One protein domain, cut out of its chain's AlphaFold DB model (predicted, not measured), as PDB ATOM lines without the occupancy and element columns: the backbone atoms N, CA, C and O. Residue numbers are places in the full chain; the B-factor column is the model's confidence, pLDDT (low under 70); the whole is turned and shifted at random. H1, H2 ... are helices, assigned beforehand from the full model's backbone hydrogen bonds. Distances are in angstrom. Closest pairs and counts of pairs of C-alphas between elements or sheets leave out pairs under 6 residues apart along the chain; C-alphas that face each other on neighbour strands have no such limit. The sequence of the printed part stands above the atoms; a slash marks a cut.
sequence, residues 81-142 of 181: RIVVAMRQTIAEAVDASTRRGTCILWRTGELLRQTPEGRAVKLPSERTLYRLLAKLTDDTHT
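What this domain is: This is residues 81 to 142 of the 181 residues of an uncharacterized protein of Streptomyces niveus (UniProt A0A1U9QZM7). Two helices, H1 and H2, cross near residues 86 and 108, and a third, H4, packs nearly at right angles on the first part of H2. The short helix H3 sits at the other end of H2, and residues 120 to 125 lead from there back to H4. The 62 printed residues hold four named helices, in the order H1, H2, H3, H4, and no named strand; the class is all helix. The whole is compact, with a radius of gyration of the C-alphas of 11.3 A, and spans 33 by 22 by 17 A.

Where its parts are: H1, residues 81 to 95, begins at C-alpha 81 (236.553, 319.925, 233.812) and is 22.0 A long. H2, residues 101 to 114, measures 20.6 A. H3, residues 116 to 119, measures 5.3 A. H4, residues 126 to 138, measures 18.1 A and ends at C-alpha 138 (218.876, 315.818, 241.513).

How they stand to each other: H2 is the hub, and the helix packing is mostly crossed. H1 and H2 touch at a steep tilt of 57 degrees, opposite ways; their closest C-alphas, of Met 86 and Thr 108, are 5.2 A apart. H2 touches H4 with residues 101 to 105 alone, about perpendicular at 76 degrees, the closest C-alphas being Leu 105 and Leu 129 at 7.0 A. H1 and H4 only just touch, with 3 pairs of C-alphas within 8 A, the closest Arg 87 and Leu 136 at 7.4 A. H2 and H3 touch only at the corner, closest at the C-alphas of Leu 112 and Gly 118, 4.3 A. H3 and H4 are apart. Every O i to N i+4 pair is within hydrogen-bond range in H2 and H4, and 10 of 11 are in H1; H3 is too short for such a pair.

The domain as a whole: The C-alphas farthest apart, of Pro 116 and His 141, are 34.1 A apart. The printed part has no cut, and no link is long. Residues 94 to 99 and 139 to 142 have pLDDT under 70.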
ATOM      1  N   ARG A  81     236.028 318.787 233.037       88.69
ATOM      2  CA  ARG A  81     236.553 319.925 233.812       88.69
ATOM      3  C   ARG A  81     235.443 320.867 234.270       88.69
ATOM      4  O   ARG A  81     235.483 321.369 235.391       88.69
ATOM      5  N   ILE A  82     234.424 321.072 233.432       90.00
ATOM      6  CA  ILE A  82     233.252 321.890 233.779       90.00
ATOM      7  C   ILE A  82     232.455 321.202 234.882       90.00
ATOM      8  O   ILE A  82     232.006 321.857 235.822       90.00
ATOM      9  N   VAL A  83     232.302 319.879 234.793       89.88
ATOM     10  CA  VAL A  83     231.603 319.084 235.810       89.88
ATOM     11  C   VAL A  83     232.316 319.193 237.158       89.88
ATOM     12  O   VAL A  83     231.661 319.427 238.173       89.88
ATOM     13  N   VAL A  84     233.646 319.073 237.174       89.56
ATOM     14  CA  VAL A  84     234.466 319.208 238.388       89.56
ATOM     15  C   VAL A  84     234.334 320.608 238.991       89.56
ATOM     16  O   VAL A  84     234.003 320.728 240.170       89.56
ATOM     17  N   ALA A  85     234.499 321.663 238.188       91.38
ATOM     18  CA  ALA A  85     234.377 323.045 238.659       91.38
ATOM     19  C   ALA A  85     232.967 323.365 239.195       91.38
ATOM     20  O   ALA A  85     232.814 324.045 240.214       91.38
ATOM     21  N   MET A  86     231.920 322.843 238.545       90.25
ATOM     22  CA  MET A  86     230.541 323.046 238.988       90.25
ATOM     23  C   MET A  86     230.245 322.288 240.285       90.25
ATOM     24  O   MET A  86     229.597 322.842 241.169       90.25
ATOM     25  N   ARG A  87     230.765 321.064 240.455       89.12
ATOM     26  CA  ARG A  87     230.672 320.314 241.722       89.12
ATOM     27  C   ARG A  87     231.350 321.043 242.873       89.12
ATOM     28  O   ARG A  87     230.756 321.153 243.940       89.12
ATOM     29  N   GLN A  88     232.551 321.575 242.644       88.06
ATOM     30  CA  GLN A  88     233.252 322.381 243.641       88.06
ATOM     31  C   GLN A  88     232.425 323.611 244.034       88.06
ATOM     32  O   GLN A  88     232.212 323.862 245.215       88.06
ATOM     33  N   THR A  89     231.881 324.326 243.047       88.00
ATOM     34  CA  THR A  89     231.024 325.490 243.304       88.00
ATOM     35  C   THR A  89     229.773 325.121 244.104       88.00
ATOM     36  O   THR A  89     229.359 325.877 244.978       88.00
ATOM     37  N   ILE A  90     229.151 323.973 243.812       84.75
ATOM     38  CA  ILE A  90     227.987 323.484 244.561       84.75
ATOM     39  C   ILE A  90     228.371 323.195 246.016       84.75
ATOM     40  O   ILE A  90     227.637 323.612 246.904       84.75
ATOM     41  N   ALA A  91     229.512 322.546 246.267       82.75
ATOM     42  CA  ALA A  91     229.997 322.284 247.622       82.75
ATOM     43  C   ALA A  91     230.247 323.589 248.400       82.75
ATOM     44  O   ALA A  91     229.689 323.768 249.476       82.75
ATOM     45  N   GLU A  92     230.961 324.554 247.800       79.44
ATOM     46  CA  GLU A  92     231.175 325.894 248.379       79.44
ATOM     47  C   GLU A  92     229.845 326.626 248.665       79.44
ATOM     48  O   GLU A  92     229.729 327.395 249.620       79.44
ATOM     49  N   ALA A  93     228.820 326.404 247.834       72.62
ATOM     50  CA  ALA A  93     227.509 327.034 247.970       72.62
ATOM     51  C   ALA A  93     226.582 326.349 248.988       72.62
ATOM     52  O   ALA A  93     225.605 326.971 249.402       72.62
ATOM     53  N   VAL A  94     226.838 325.097 249.383       64.69
ATOM     54  CA  VAL A  94     226.088 324.432 250.463       64.69
ATOM     55  C   VAL A  94     226.441 325.058 251.814       64.69
ATOM     56  O   VAL A  94     225.544 325.283 252.628       64.69
ATOM     57  N   ASP A  95     227.707 325.423 252.008       56.66
ATOM     58  CA  ASP A  95     228.205 326.009 253.258       56.66
ATOM     59  C   ASP A  95     227.873 327.509 253.389       56.66
ATOM     60  O   ASP A  95     227.772 328.046 254.495       56.66
ATOM     61  N   ALA A  96     227.637 328.199 252.268       53.25
ATOM     62  CA  ALA A  96     227.277 329.613 252.230       53.25
ATOM     63  C   ALA A  96     225.777 329.812 251.940       53.25
ATOM     64  O   ALA A  96     225.291 329.529 250.848       53.25
ATOM     65  N   SER A  97     225.036 330.367 252.903       46.44
ATOM     66  CA  SER A  97     223.585 330.610 252.827       46.44
ATOM     67  C   SER A  97     223.068 331.097 251.455       46.44
ATOM     68  O   SER A  97     223.365 332.200 251.011       46.44
ATOM     69  N   THR A  98     222.221 330.263 250.837       51.38
ATOM     70  CA  THR A  98     221.294 330.507 249.707       51.38
ATOM     71  C   THR A  98     221.827 331.359 248.546       51.38
ATOM     72  O   THR A  98     221.685 332.581 248.533       51.38
ATOM     73  N   ARG A  99     222.293 330.719 247.465       59.94
ATOM     74  CA  ARG A  99     222.567 331.410 246.191       59.94
ATOM     75  C   ARG A  99     221.771 330.848 245.012       59.94
ATOM     76  O   ARG A  99     221.516 329.654 244.905       59.94
ATOM     77  N   ARG A 100     221.357 331.767 244.130       73.38
ATOM     78  CA  ARG A 100     220.609 331.517 242.882       73.38
ATOM     79  C   ARG A 100     221.493 330.776 241.872       73.38
ATOM     80  O   ARG A 100     222.689 331.049 241.810       73.38
ATOM     81  N   GLY A 101     220.907 329.917 241.033       77.44
ATOM     82  CA  GLY A 101     221.642 329.124 240.031       77.44
ATOM     83  C   GLY A 101     222.538 329.947 239.093       77.44
ATOM     84  O   GLY A 101     223.633 329.506 238.758       77.44
ATOM     85  N   THR A 102     222.156 331.185 238.765       83.19
ATOM     86  CA  THR A 102     222.997 332.134 238.007       83.19
ATOM     87  C   THR A 102     224.360 332.386 238.661       83.19
ATOM     88  O   THR A 102     225.374 332.474 237.972       83.19
ATOM     89  N   CYS A 103     224.411 332.469 239.993       84.31
ATOM     90  CA  CYS A 103     225.648 332.687 240.740       84.31
ATOM     91  C   CYS A 103     226.565 331.459 240.680       84.31
ATOM     92  O   CYS A 103     227.775 331.615 240.530       84.31
ATOM     93  N   ILE A 104     225.989 330.252 240.717       86.88
ATOM     94  CA  ILE A 104     226.731 328.990 240.574       86.88
ATOM     95  C   ILE A 104     227.390 328.919 239.194       86.88
ATOM     96  O   ILE A 104     228.575 328.611 239.087       86.88
ATOM     97  N   LEU A 105     226.653 329.257 238.132       88.88
ATOM     98  CA  LEU A 105     227.188 329.260 236.768       88.88
ATOM     99  C   LEU A 105     228.317 330.287 236.603       88.88
ATOM    100  O   LEU A 105     229.374 329.953 236.067       88.88
ATOM    101  N   TRP A 106     228.124 331.510 237.106       89.25
ATOM    102  CA  TRP A 106     229.154 332.551 237.077       89.25
ATOM    103  C   TRP A 106     230.424 332.127 237.829       89.25
ATOM    104  O   TRP A 106     231.523 332.215 237.283       89.25
ATOM    105  N   ARG A 107     230.280 331.592 239.049       88.62
ATOM    106  CA  ARG A 107     231.406 331.126 239.872       88.62
ATOM    107  C   ARG A 107     232.126 329.927 239.249       88.62
ATOM    108  O   ARG A 107     233.350 329.877 239.297       88.62
ATOM    109  N   THR A 108     231.395 329.026 238.594       88.94
ATOM    110  CA  THR A 108     231.983 327.922 237.813       88.94
ATOM    111  C   THR A 108     232.879 328.462 236.694       88.94
ATOM    112  O   THR A 108     234.000 327.991 236.513       88.94
ATOM    113  N   GLY A 109     232.412 329.477 235.959       88.38
ATOM    114  CA  GLY A 109     233.215 330.151 234.936       88.38
ATOM    115  C   GLY A 109     234.455 330.836 235.515       88.38
ATOM    116  O   GLY A 109     235.516 330.812 234.896       88.38
ATOM    117  N   GLU A 110     234.351 331.400 236.718       89.81
ATOM    118  CA  GLU A 110     235.493 331.981 237.425       89.81
ATOM    119  C   GLU A 110     236.550 330.931 237.784       89.81
ATOM    120  O   GLU A 110     237.716 331.111 237.444       89.81
ATOM    121  N   LEU A 111     236.147 329.802 238.375       89.00
ATOM    122  CA  LEU A 111     237.063 328.705 238.712       89.00
ATOM    123  C   LEU A 111     237.786 328.154 237.476       89.00
ATOM    124  O   LEU A 111     238.991 327.915 237.512       89.00
ATOM    125  N   LEU A 112     237.081 328.003 236.352       91.31
ATOM    126  CA  LEU A 112     237.700 327.543 235.106       91.31
ATOM    127  C   LEU A 112     238.746 328.533 234.576       91.31
ATOM    128  O   LEU A 112     239.749 328.112 234.006       91.31
ATOM    129  N   ARG A 113     238.562 329.840 234.789       91.12
ATOM    130  CA  ARG A 113     239.520 330.860 234.336       91.12
ATOM    131  C   ARG A 113     240.814 330.898 235.152       91.12
ATOM    132  O   ARG A 113     241.817 331.393 234.640       91.12
ATOM    133  N   GLN A 114     240.818 330.350 236.367       90.12
ATOM    134  CA  GLN A 114     241.997 330.326 237.242       90.12
ATOM    135  C   GLN A 114     243.090 329.367 236.753       90.12
ATOM    136  O   GLN A 114     244.264 329.569 237.052       90.12
ATOM    137  N   THR A 115     242.730 328.352 235.963       87.19
ATOM    138  CA  THR A 115     243.681 327.369 235.426       87.19
ATOM    139  C   THR A 115     243.928 327.607 233.930       87.19
ATOM    140  O   THR A 115     242.991 327.938 233.193       87.19
ATOM    141  N   PRO A 116     245.171 327.479 233.426       83.75
ATOM    142  CA  PRO A 116     245.444 327.500 231.985       83.75
ATOM    143  C   PRO A 116     244.603 326.471 231.211       83.75
ATOM    144  O   PRO A 116     244.079 326.762 230.137       83.75
ATOM    145  N   GLU A 117     244.411 325.291 231.795       82.44
ATOM    146  CA  GLU A 117     243.661 324.177 231.225       82.44
ATOM    147  C   GLU A 117     242.164 324.475 231.153       82.44
ATOM    148  O   GLU A 117     241.513 324.088 230.184       82.44
ATOM    149  N   GLY A 118     241.608 325.156 232.158       82.94
ATOM    150  CA  GLY A 118     240.206 325.562 232.180       82.94
ATOM    151  C   GLY A 118     239.908 326.713 231.218       82.94
ATOM    152  O   GLY A 118     238.854 326.710 230.584       82.94
ATOM    153  N   ARG A 119     240.859 327.636 231.000       86.25
ATOM    154  CA  ARG A 119     240.740 328.704 229.987       86.25
ATOM    155  C   ARG A 119     240.643 328.173 228.557       86.25
ATOM    156  O   ARG A 119     240.009 328.808 227.720       86.25
ATOM    157  N   ALA A 120     241.243 327.017 228.280       87.50
ATOM    158  CA  ALA A 120     241.145 326.357 226.980       87.50
ATOM    159  C   ALA A 120     239.789 325.656 226.750       87.50
ATOM    160  O   ALA A 120     239.475 325.280 225.619       87.50
ATOM    161  N   VAL A 121     238.974 325.466 227.796       86.75
ATOM    162  CA  VAL A 121     237.682 324.778 227.686       86.75
ATOM    163  C   VAL A 121     236.627 325.720 227.113       86.75
ATOM    164  O   VAL A 121     236.320 326.772 227.675       86.75
ATOM    165  N   LYS A 122     235.993 325.309 226.013       88.81
ATOM    166  CA  LYS A 122     234.844 326.028 225.454       88.81
ATOM    167  C   LYS A 122     233.615 325.818 226.339       88.81
ATOM    168  O   LYS A 122     233.078 324.712 226.408       88.81
ATOM    169  N   LEU A 123     233.132 326.891 226.964       85.94
ATOM    170  CA  LEU A 123     231.905 326.841 227.755       85.94
ATOM    171  C   LEU A 123     230.683 326.531 226.864       85.94
ATOM    172  O   LEU A 123     230.506 327.158 225.815       85.94
ATOM    173  N   PRO A 124     229.828 325.571 227.259       88.19
ATOM    174  CA  PRO A 124     228.581 325.286 226.570       88.19
ATOM    175  C   PRO A 124     227.538 326.375 226.860       88.19
ATOM    176  O   PRO A 124     227.727 327.239 227.714       88.19
ATOM    177  N   SER A 125     226.407 326.324 226.153       90.56
ATOM    178  CA  SER A 125     225.323 327.292 226.350       90.56
ATOM    179  C   SER A 125     224.783 327.280 227.782       90.56
ATOM    180  O   SER A 125     224.761 326.241 228.446       90.56
ATOM    181  N   GLU A 126     224.248 328.417 228.224       89.31
ATOM    182  CA  GLU A 126     223.657 328.569 229.559       89.31
ATOM    183  C   GLU A 126     222.568 327.516 229.836       89.31
ATOM    184  O   GLU A 126     222.550 326.887 230.892       89.31
ATOM    185  N   ARG A 127     221.726 327.208 228.839       90.25
ATOM    186  CA  ARG A 127     220.724 326.129 228.926       90.25
ATOM    187  C   ARG A 127     221.357 324.762 229.216       90.25
ATOM    188  O   ARG A 127     220.778 323.957 229.942       90.25
ATOM    189  N   THR A 128     222.529 324.478 228.652       90.94
ATOM    190  CA  THR A 128     223.260 323.227 228.901       90.94
ATOM    191  C   THR A 128     223.839 323.207 230.311       90.94
ATOM    192  O   THR A 128     223.736 322.184 230.984       90.94
ATOM    193  N   LEU A 129     224.370 324.337 230.779       90.06
ATOM    194  CA  LEU A 129     224.883 324.478 232.142       90.06
ATOM    195  C   LEU A 129     223.779 324.329 233.196       90.06
ATOM    196  O   LEU A 129     223.985 323.627 234.177       90.06
ATOM    197  N   TYR A 130     222.582 324.883 232.979       90.12
ATOM    198  CA  TYR A 130     221.448 324.646 233.885       90.12
ATOM    199  C   TYR A 130     220.977 323.194 233.886       90.12
ATOM    200  O   TYR A 130     220.626 322.668 234.938       90.12
ATOM    201  N   ARG A 131     220.987 322.517 232.729       89.56
ATOM    202  CA  ARG A 131     220.684 321.078 232.671       89.56
ATOM    203  C   ARG A 131     221.726 320.245 233.413       89.56
ATOM    204  O   ARG A 131     221.361 319.250 234.031       89.56
ATOM    205  N   LEU A 132     223.001 320.627 233.329       90.06
ATOM    206  CA  LEU A 132     224.074 320.005 234.101       90.06
ATOM    207  C   LEU A 132     223.862 320.236 235.598       90.06
ATOM    208  O   LEU A 132     223.911 319.276 236.356       90.06
ATOM    209  N   LEU A 133     223.584 321.480 235.996       88.75
ATOM    210  CA  LEU A 133     223.314 321.841 237.381       88.75
ATOM    211  C   LEU A 133     222.162 321.007 237.945       88.75
ATOM    212  O   LEU A 133     222.367 320.336 238.945       88.75
ATOM    213  N   ALA A 134     221.014 320.968 237.259       86.19
ATOM    214  CA  ALA A 134     219.860 320.167 237.668       86.19
ATOM    215  C   ALA A 134     220.242 318.698 237.910       86.19
ATOM    216  O   ALA A 134     220.010 318.177 238.991       86.19
ATOM    217  N   LYS A 135     220.949 318.072 236.960       86.88
ATOM    218  CA  LYS A 135     221.427 316.689 237.108       86.88
ATOM    219  C   LYS A 135     222.389 316.487 238.277       86.88
ATOM    220  O   LYS A 135     222.347 315.446 238.915       86.88
ATOM    221  N   LEU A 136     223.295 317.435 238.517       86.19
ATOM    222  CA  LEU A 136     224.248 317.360 239.628       86.19
ATOM    223  C   LEU A 136     223.565 317.528 240.986       86.19
ATOM    224  O   LEU A 136     224.099 317.066 241.988       86.19
ATOM    225  N   THR A 137     222.408 318.184 241.006       80.56
ATOM    226  CA  THR A 137     221.630 318.442 242.214       80.56
ATOM    227  C   THR A 137     220.458 317.489 242.412       80.56
ATOM    228  O   THR A 137     219.935 317.447 243.512       80.56
ATOM    229  N   ASP A 138     220.032 316.723 241.404       72.81
ATOM    230  CA  ASP A 138     218.876 315.818 241.513       72.81
ATOM    231  C   ASP A 138     219.116 314.683 242.528       72.81
ATOM    232  O   ASP A 138     218.201 314.325 243.268       72.81
ATOM    233  N   ASP A 139     220.354 314.183 242.642       54.06
ATOM    234  CA  ASP A 139     220.737 313.176 243.652       54.06
ATOM    235  C   ASP A 139     220.880 313.774 245.063       54.06
ATOM    236  O   ASP A 139     220.971 313.057 246.060       54.06
ATOM    237  N   THR A 140     220.898 315.103 245.176       55.19
ATOM    238  CA  THR A 140     220.909 315.819 246.449       55.19
ATOM    239  C   THR A 140     219.535 316.457 246.634       55.19
ATOM    240  O   THR A 140     219.267 317.545 246.131       55.19
ATOM    241  N   HIS A 141     218.644 315.860 247.431       44.94
ATOM    242  CA  HIS A 141     217.372 316.481 247.865       44.94
ATOM    243  C   HIS A 141     217.537 317.820 248.653       44.94
ATOM    244  O   HIS A 141     216.650 318.263 249.378       44.94
ATOM    245  N   THR A 142     218.667 318.506 248.486       45.69
ATOM    246  CA  THR A 142     219.122 319.783 249.037       45.69
ATOM    247  C   THR A 142     218.494 321.000 248.346       45.69
ATOM    248  O   THR A 142     218.588 322.114 248.866       45.69
TER     249      THR A 142